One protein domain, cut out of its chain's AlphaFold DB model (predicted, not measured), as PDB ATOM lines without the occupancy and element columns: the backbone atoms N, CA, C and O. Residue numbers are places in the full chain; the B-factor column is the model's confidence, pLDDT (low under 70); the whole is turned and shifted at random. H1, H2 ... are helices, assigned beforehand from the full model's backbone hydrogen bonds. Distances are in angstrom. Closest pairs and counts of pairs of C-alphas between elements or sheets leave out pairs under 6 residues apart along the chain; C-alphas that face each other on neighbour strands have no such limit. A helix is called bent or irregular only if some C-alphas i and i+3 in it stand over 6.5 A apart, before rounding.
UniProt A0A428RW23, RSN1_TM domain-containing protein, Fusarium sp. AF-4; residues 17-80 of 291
ATOM      1  N   VAL A  17     178.947 191.246 168.664       83.75
ATOM      2  CA  VAL A  17     178.393 190.522 169.830       83.75
ATOM      3  C   VAL A  17     178.409 189.005 169.617       83.75
ATOM      4  O   VAL A  17     178.639 188.248 170.560       83.75
ATOM      5  N   VAL A  18     178.249 188.558 168.369       85.69
ATOM      6  CA  VAL A  18     178.293 187.143 167.977       85.69
ATOM      7  C   VAL A  18     179.670 186.523 168.231       85.69
ATOM      8  O   VAL A  18     179.746 185.441 168.814       85.69
ATOM      9  N   SER A  19     180.763 187.199 167.867       86.31
ATOM     10  CA  SER A  19     182.129 186.703 168.102       86.31
ATOM     11  C   SER A  19     182.438 186.597 169.595       86.31
ATOM     12  O   SER A  19     182.999 185.598 170.046       86.31
ATOM     13  N   PHE A  20     181.992 187.581 170.382       86.19
ATOM     14  CA  PHE A  20     182.106 187.545 171.840       86.19
ATOM     15  C   PHE A  20     181.331 186.367 172.450       86.19
ATOM     16  O   PHE A  20     181.893 185.596 173.230       86.19
ATOM     17  N   LEU A  21     180.063 186.178 172.065       89.69
ATOM     18  CA  LEU A  21     179.248 185.059 172.550       89.69
ATOM     19  C   LEU A  21     179.828 183.705 172.135       89.69
ATOM     20  O   LEU A  21     179.775 182.752 172.909       89.69
ATOM     21  N   THR A  22     180.423 183.630 170.945       91.00
ATOM     22  CA  THR A  22     181.098 182.426 170.446       91.00
ATOM     23  C   THR A  22     182.335 182.101 171.286       91.00
ATOM     24  O   THR A  22     182.535 180.946 171.671       91.00
ATOM     25  N   ALA A  23     183.138 183.105 171.649       90.69
ATOM     26  CA  ALA A  23     184.288 182.932 172.539       90.69
ATOM     27  C   ALA A  23     183.869 182.501 173.959       90.69
ATOM     28  O   ALA A  23     184.412 181.539 174.507       90.69
ATOM     29  N   VAL A  24     182.858 183.154 174.543       93.38
ATOM     30  CA  VAL A  24     182.317 182.781 175.865       93.38
ATOM     31  C   VAL A  24     181.710 181.377 175.836       93.38
ATOM     32  O   VAL A  24     181.940 180.584 176.752       93.38
ATOM     33  N   GLY A  25     180.960 181.047 174.784       96.00
ATOM     34  CA  GLY A  25     180.324 179.744 174.603       96.00
ATOM     35  C   GLY A  25     181.348 178.619 174.466       96.00
ATOM     36  O   GLY A  25     181.303 177.655 175.229       96.00
ATOM     37  N   SER A  26     182.316 178.767 173.559       95.81
ATOM     38  CA  SER A  26     183.391 177.783 173.357       95.81
ATOM     39  C   SER A  26     184.228 177.571 174.623       95.81
ATOM     40  O   SER A  26     184.437 176.427 175.032       95.81
ATOM     41  N   GLY A  27     184.624 178.649 175.309       96.06
ATOM     42  CA  GLY A  27     185.340 178.562 176.582       96.06
ATOM     43  C   GLY A  27     184.527 177.861 177.675       96.06
ATOM     44  O   GLY A  27     185.055 177.013 178.399       96.06
ATOM     45  N   SER A  28     183.225 178.147 177.759       95.19
ATOM     46  CA  SER A  28     182.320 177.502 178.722       95.19
ATOM     47  C   SER A  28     182.169 176.003 178.453       95.19
ATOM     48  O   SER A  28     182.174 175.210 179.394       95.19
ATOM     49  N   ILE A  29     182.091 175.594 177.183       96.25
ATOM     50  CA  ILE A  29     182.032 174.178 176.793       96.25
ATOM     51  C   ILE A  29     183.307 173.451 177.231       96.25
ATOM     52  O   ILE A  29     183.225 172.415 177.891       96.25
ATOM     53  N   VAL A  30     184.483 174.013 176.933       95.94
ATOM     54  CA  VAL A  30     185.771 173.427 177.344       95.94
ATOM     55  C   VAL A  30     185.868 173.324 178.869       95.94
ATOM     56  O   VAL A  30     186.286 172.290 179.394       95.94
ATOM     57  N   PHE A  31     185.427 174.354 179.595       93.81
ATOM     58  CA  PHE A  31     185.373 174.333 181.056       93.81
ATOM     59  C   PHE A  31     184.482 173.200 181.588       93.81
ATOM     60  O   PHE A  31     184.892 172.462 182.485       93.81
ATOM     61  N   LEU A  32     183.286 173.015 181.021       91.50
ATOM     62  CA  LEU A  32     182.377 171.937 181.423       91.50
ATOM     63  C   LEU A  32     182.962 170.553 181.125       91.50
ATOM     64  O   LEU A  32     182.878 169.670 181.981       91.50
ATOM     65  N   ILE A  33     183.605 170.377 179.966       94.25
ATOM     66  CA  ILE A  33     184.314 169.137 179.617       94.25
ATOM     67  C   ILE A  33     185.401 168.844 180.653       94.25
ATOM     68  O   ILE A  33     185.476 167.725 181.158       94.25
ATOM     69  N   LEU A  34     186.202 169.844 181.026       91.56
ATOM     70  CA  LEU A  34     187.254 169.679 182.026       91.56
ATOM     71  C   LEU A  34     186.687 169.313 183.407       91.56
ATOM     72  O   LEU A  34     187.206 168.413 184.069       91.56
ATOM     73  N   ILE A  35     185.601 169.961 183.840       87.44
ATOM     74  CA  ILE A  35     184.923 169.639 185.107       87.44
ATOM     75  C   ILE A  35     184.368 168.212 185.091       87.44
ATOM     76  O   ILE A  35     184.476 167.491 186.088       87.44
ATOM     77  N   PHE A  36     183.796 167.785 183.969       85.94
ATOM     78  CA  PHE A  36     183.258 166.439 183.801       85.94
ATOM     79  C   PHE A  36     184.371 165.385 183.820       85.94
ATOM     80  O   PHE A  36     184.296 164.418 184.586       85.94
ATOM     81  N   LEU A  37     185.450 165.639 183.072       87.38
ATOM     82  CA  LEU A  37     186.649 164.807 183.036       87.38
ATOM     83  C   LEU A  37     187.337 164.730 184.401       87.38
ATOM     84  O   LEU A  37     187.925 163.707 184.722       87.38
ATOM     85  N   LEU A  38     187.242 165.765 185.236       81.94
ATOM     86  CA  LEU A  38     187.757 165.722 186.604       81.94
ATOM     87  C   LEU A  38     186.817 164.965 187.557       81.94
ATOM     88  O   LEU A  38     187.273 164.308 188.495       81.94
ATOM     89  N   THR A  39     185.502 165.045 187.347       76.81
ATOM     90  CA  THR A  39     184.521 164.536 188.317       76.81
ATOM     91  C   THR A  39     184.192 163.054 188.136       76.81
ATOM     92  O   THR A  39     184.019 162.359 189.140       76.81
ATOM     93  N   ILE A  40     184.162 162.530 186.906       77.00
ATOM     94  CA  ILE A  40     183.915 161.091 186.684       77.00
ATOM     95  C   ILE A  40     185.035 160.227 187.285       77.00
ATOM     96  O   ILE A  40     184.735 159.356 188.109       77.00
ATOM     97  N   PRO A  41     186.325 160.457 186.970       78.06
ATOM     98  CA  PRO A  41     187.411 159.650 187.512       78.06
ATOM     99  C   PRO A  41     187.567 159.843 189.015       78.06
ATOM    100  O   PRO A  41     188.023 158.929 189.694       78.06
ATOM    101  N   ARG A  42     187.136 160.982 189.577       70.25
ATOM    102  CA  ARG A  42     187.082 161.185 191.033       70.25
ATOM    103  C   ARG A  42     186.188 160.154 191.735       70.25
ATOM    104  O   ARG A  42     186.474 159.805 192.881       70.25
ATOM    105  N   ASN A  43     185.137 159.660 191.076       67.31
ATOM    106  CA  ASN A  43     184.292 158.595 191.621       67.31
ATOM    107  C   ASN A  43     184.992 157.222 191.564       67.31
ATOM    108  O   ASN A  43     184.893 156.443 192.510       67.31
ATOM    109  N   TYR A  44     185.763 156.955 190.502       68.88
ATOM    110  CA  TYR A  44     186.503 155.697 190.321       68.88
ATOM    111  C   TYR A  44     187.782 155.620 191.182       68.88
ATOM    112  O   TYR A  44     188.053 154.622 191.844       68.88
ATOM    113  N   LEU A  45     188.540 156.716 191.265       67.62
ATOM    114  CA  LEU A  45     189.797 156.851 192.012       67.62
ATOM    115  C   LEU A  45     189.579 157.392 193.433       67.62
ATOM    116  O   LEU A  45     190.394 158.156 193.965       67.62
ATOM    117  N   ALA A  46     188.491 156.975 194.088       61.50
ATOM    118  CA  ALA A  46     188.159 157.407 195.446       61.50
ATOM    119  C   ALA A  46     189.303 157.150 196.451       61.50
ATOM    120  O   ALA A  46     189.438 157.891 197.421       61.50
ATOM    121  N   ARG A  47     190.165 156.155 196.202       61.47
ATOM    122  CA  ARG A  47     191.333 155.831 197.041       61.47
ATOM    123  C   ARG A  47     192.415 156.923 197.029       61.47
ATOM    124  O   ARG A  47     193.002 157.187 198.073       61.47
ATOM    125  N   VAL A  48     192.649 157.583 195.892       67.38
ATOM    126  CA  VAL A  48     193.653 158.659 195.765       67.38
ATOM    127  C   VAL A  48     193.077 159.986 196.263       67.38
ATOM    128  O   VAL A  48     193.702 160.680 197.063       67.38
ATOM    129  N   PHE A  49     191.841 160.310 195.867       62.81
ATOM    130  CA  PHE A  49     191.202 161.584 196.220       62.81
ATOM    131  C   PHE A  49     190.639 161.636 197.653       62.81
ATOM    132  O   PHE A  49     190.504 162.726 198.208       62.81
ATOM    133  N   LYS A  50     190.319 160.494 198.284       60.25
ATOM    134  CA  LYS A  50     189.832 160.406 199.679       60.25
ATOM    135  C   LYS A  50     190.840 159.713 200.603       60.25
ATOM    136  O   LYS A  50     190.448 158.970 201.502       60.25
ATOM    137  N   SER A  51     192.135 159.985 200.431       51.78
ATOM    138  CA  SER A  51     193.202 159.402 201.264       51.78
ATOM    139  C   SER A  51     192.978 159.617 202.770       51.78
ATOM    140  O   SER A  51     193.231 158.726 203.574       51.78
ATOM    141  N   LYS A  52     192.398 160.760 203.164       52.47
ATOM    142  CA  LYS A  52     192.115 161.095 204.573       52.47
ATOM    143  C   LYS A  52     190.868 160.439 205.171       52.47
ATOM    144  O   LYS A  52     190.722 160.459 206.387       52.47
ATOM    145  N   LEU A  53     189.983 159.867 204.352       55.03
ATOM    146  CA  LEU A  53     188.792 159.158 204.834       55.03
ATOM    147  C   LEU A  53     189.117 157.705 205.219       55.03
ATOM    148  O   LEU A  53     188.421 157.110 206.036       55.03
ATOM    149  N   TYR A  54     190.190 157.146 204.651       52.94
ATOM    150  CA  TYR A  54     190.582 155.750 204.856       52.94
ATOM    151  C   TYR A  54     191.398 155.528 206.140       52.94
ATOM    152  O   TYR A  54     191.332 154.450 206.721       52.94
ATOM    153  N   LEU A  55     192.120 156.554 206.616       59.81
ATOM    154  CA  LEU A  55     192.854 156.519 207.891       59.81
ATOM    155  C   LEU A  55     191.972 156.810 209.122       59.81
ATOM    156  O   LEU A  55     192.441 156.665 210.246       59.81
ATOM    157  N   ALA A  56     190.720 157.235 208.929       52.50
ATOM    158  CA  ALA A  56     189.812 157.524 210.034       52.50
ATOM    159  C   ALA A  56     189.122 156.231 210.532       52.50
ATOM    160  O   ALA A  56     188.591 155.459 209.711       52.50
ATOM    161  N   PRO A  57     189.112 155.973 211.855       57.84
ATOM    162  CA  PRO A  57     188.474 154.795 212.429       57.84
ATOM    163  C   PRO A  57     186.955 154.778 212.141       57.84
ATOM    164  O   PRO A  57     186.348 155.835 211.969       57.84
ATOM    165  N   PRO A  58     186.320 153.589 212.054       56.78
ATOM    166  CA  PRO A  58     184.972 153.407 211.493       56.78
ATOM    167  C   PRO A  58     183.854 154.262 212.099       56.78
ATOM    168  O   PRO A  58     182.888 154.554 211.402       56.78
ATOM    169  N   HIS A  59     183.997 154.673 213.358       60.22
ATOM    170  CA  HIS A  59     182.987 155.408 214.124       60.22
ATOM    171  C   HIS A  59     182.972 156.925 213.860       60.22
ATOM    172  O   HIS A  59     182.021 157.592 214.244       60.22
ATOM    173  N   GLU A  60     183.988 157.475 213.186       57.22
ATOM    174  CA  GLU A  60     184.050 158.904 212.821       57.22
ATOM    175  C   GLU A  60     183.903 159.145 211.315       57.22
ATOM    176  O   GLU A  60     184.134 160.257 210.827       57.22
ATOM    177  N   ARG A  61     183.583 158.098 210.545       55.81
ATOM    178  CA  ARG A  61     183.469 158.203 209.092       55.81
ATOM    179  C   ARG A  61     182.189 158.974 208.751       55.81
ATOM    180  O   ARG A  61     181.110 158.458 209.027       55.81
ATOM    181  N   PRO A  62     182.275 160.175 208.147       55.69
ATOM    182  CA  PRO A  62     181.086 160.853 207.649       55.69
ATOM    183  C   PRO A  62     180.375 159.974 206.615       55.69
ATOM    184  O   PRO A  62     181.021 159.276 205.823       55.69
ATOM    185  N   GLU A  63     179.044 160.020 206.642       55.38
ATOM    186  CA  GLU A  63     178.162 159.254 205.767       55.38
ATOM    187  C   GLU A  63     178.526 159.462 204.286       55.38
ATOM    188  O   GLU A  63     178.962 160.534 203.853       55.38
ATOM    189  N   ARG A  64     178.424 158.388 203.501       51.66
ATOM    190  CA  ARG A  64     178.908 158.312 202.119       51.66
ATOM    191  C   ARG A  64     178.067 159.233 201.223       51.66
ATOM    192  O   ARG A  64     177.027 158.834 200.724       51.66
ATOM    193  N   GLN A  65     178.528 160.463 201.009       55.91
ATOM    194  CA  GLN A  65     177.797 161.465 200.225       55.91
ATOM    195  C   GLN A  65     177.671 161.080 198.742       55.91
ATOM    196  O   GLN A  65     178.671 160.795 198.076       55.91
ATOM    197  N   CYS A  66     176.432 161.087 198.246       50.59
ATOM    198  CA  CYS A  66     176.056 160.732 196.879       50.59
ATOM    199  C   CYS A  66     176.582 161.720 195.817       50.59
ATOM    200  O   CYS A  66     176.557 162.941 195.982       50.59
ATOM    201  N   TYR A  67     177.020 161.142 194.696       60.47
ATOM    202  CA  TYR A  67     177.911 161.699 193.673       60.47
ATOM    203  C   TYR A  67     177.195 162.428 192.518       60.47
ATOM    204  O   TYR A  67     177.443 162.145 191.351       60.47
ATOM    205  N   GLY A  68     176.303 163.373 192.815       66.12
ATOM    206  CA  GLY A  68     175.784 164.304 191.807       66.12
ATOM    207  C   GLY A  68     176.619 165.587 191.760       66.12
ATOM    208  O   GLY A  68     177.026 166.094 192.804       66.12
ATOM    209  N   LEU A  69     176.853 166.167 190.577       69.69
ATOM    210  CA  LEU A  69     177.492 167.493 190.464       69.69
ATOM    211  C   LEU A  69     176.686 168.557 191.221       69.69
ATOM    212  O   LEU A  69     177.236 169.320 192.011       69.69
ATOM    213  N   VAL A  70     175.364 168.536 191.045       71.88
ATOM    214  CA  VAL A  70     174.432 169.461 191.700       71.88
ATOM    215  C   VAL A  70     174.343 169.193 193.201       71.88
ATOM    216  O   VAL A  70     174.340 170.136 193.987       71.88
ATOM    217  N   THR A  71     174.336 167.927 193.633       71.44
ATOM    218  CA  THR A  71     174.329 167.592 195.067       71.44
ATOM    219  C   THR A  71     175.646 167.973 195.733       71.44
ATOM    220  O   THR A  71     175.625 168.492 196.842       71.44
ATOM    221  N   THR A  72     176.778 167.814 195.041       69.31
ATOM    222  CA  THR A  72     178.104 168.241 195.512       69.31
ATOM    223  C   THR A  72     178.196 169.760 195.605       69.31
ATOM    224  O   THR A  72     178.694 170.276 196.602       69.31
ATOM    225  N   ALA A  73     177.690 170.488 194.608       72.50
ATOM    226  CA  ALA A  73     177.661 171.948 194.622       72.50
ATOM    227  C   ALA A  73     176.728 172.488 195.718       72.50
ATOM    228  O   ALA A  73     177.120 173.368 196.482       72.50
ATOM    229  N   LYS A  74     175.526 171.912 195.854       74.44
ATOM    230  CA  LYS A  74     174.562 172.266 196.908       74.44
ATOM    231  C   LYS A  74     175.116 171.956 198.297       74.44
ATOM    232  O   LYS A  74     174.985 172.772 199.202       74.44
ATOM    233  N   TRP A  75     175.773 170.811 198.457       69.06
ATOM    234  CA  TRP A  75     176.453 170.448 199.695       69.06
ATOM    235  C   TRP A  75     177.600 171.413 200.016       69.06
ATOM    236  O   TRP A  75     177.671 171.919 201.132       69.06
ATOM    237  N   LEU A  76     178.442 171.747 199.033       70.19
ATOM    238  CA  LEU A  76     179.535 172.710 199.194       70.19
ATOM    239  C   LEU A  76     179.021 174.102 199.590       70.19
ATOM    240  O   LEU A  76     179.658 174.793 200.385       70.19
ATOM    241  N   TRP A  77     177.866 174.502 199.057       68.31
ATOM    242  CA  TRP A  77     177.206 175.747 199.433       68.31
ATOM    243  C   TRP A  77     176.669 175.701 200.869       68.31
ATOM    244  O   TRP A  77     176.888 176.638 201.633       68.31
ATOM    245  N   ASN A  78     176.014 174.603 201.256       69.19
ATOM    246  CA  ASN A  78     175.349 174.477 202.555       69.19
ATOM    247  C   ASN A  78     176.319 174.226 203.726       69.19
ATOM    248  O   ASN A  78     176.075 174.678 204.836       69.19
ATOM    249  N   VAL A  79     177.455 173.558 203.491       63.22
ATOM    250  CA  VAL A  79     178.479 173.285 204.524       63.22
ATOM    251  C   VAL A  79     179.236 174.540 204.973       63.22
ATOM    252  O   VAL A  79     179.881 174.544 206.027       63.22
ATOM    253  N   ARG A  80     179.137 175.635 204.210       59.31
ATOM    254  CA  ARG A  80     179.977 176.826 204.366       59.31
ATOM    255  C   ARG A  80     179.827 177.558 205.709       59.31
ATOM    256  O   ARG A  80     180.737 178.314 206.043       59.31
TER     257      ARG A  80
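AT A GLANCE: This is residues 17 to 80 of the 291 residues of the protein "RSN1_TM domain-containing protein" of Fusarium sp. AF-4 (UniProt A0A428RW23). One long helix, H1, makes most of the length, and its first part, residues 17 to 34, sticks out as a free arm. At its other end come two very short helices, H2 and H3, and then a long loop that folds back to H4, which is set crosswise to H1 in a loose arrangement where no helix touches another. The printed part has 64 residues with four named helices, in the order H1, H2, H3, H4, and no named strand; the class is all helix. It is extended, with a radius of gyration of the C-alphas of 16.8 A and spans of 57 by 25 by 15 A.

IN THESE COORDINATES: Find C-alpha 17 at (178.393, 190.522, 169.830); from there H1, residues 17 to 44, runs 41.2 A to C-alpha 44 at (186.503, 155.697, 190.321). H1 is neither bent nor irregular, but only just: C-alphas 38 and 41 are 6.1 A apart. Next come H2, residues 46 to 49, and H3, residues 51 to 54. H4, residues 69 to 78, runs 14.1 A and ends at C-alpha 78, (175.349, 174.477, 202.555).

HOW THE PARTS SIT: Look at Arg 42 and Phe 49, the closest C-alphas of H1 and H2, 6.6 A apart: these helices are close but not clearly touching. H2 and H3 are likewise close but not clearly touching, with the C-alphas of Arg 47 and Tyr 54 closest at 7.9 A. H1 and H4 are close but not clearly touching, closest at the C-alphas of Thr 39 and Leu 69, 7.9 A, and about perpendicular at 89 degrees. H3 is apart from H1 and from H4. In H4 every O i to N i+4 pair is within hydrogen-bond range, in H1 20 of 24; H2 and H3 are too short for such a pair, and each has 0 of 1 O i to N i+3 pair within range.

THE WHOLE: The C-alphas of Val 17 and His 59 are the two farthest apart, 56.7 A. The printed part has no cut; the link from H3 to H4, 14 residues, is long. Mean pLDDT of the printed part is 72.7, with residues 43 to 69, 72, 75 and 77 to 80 under 70.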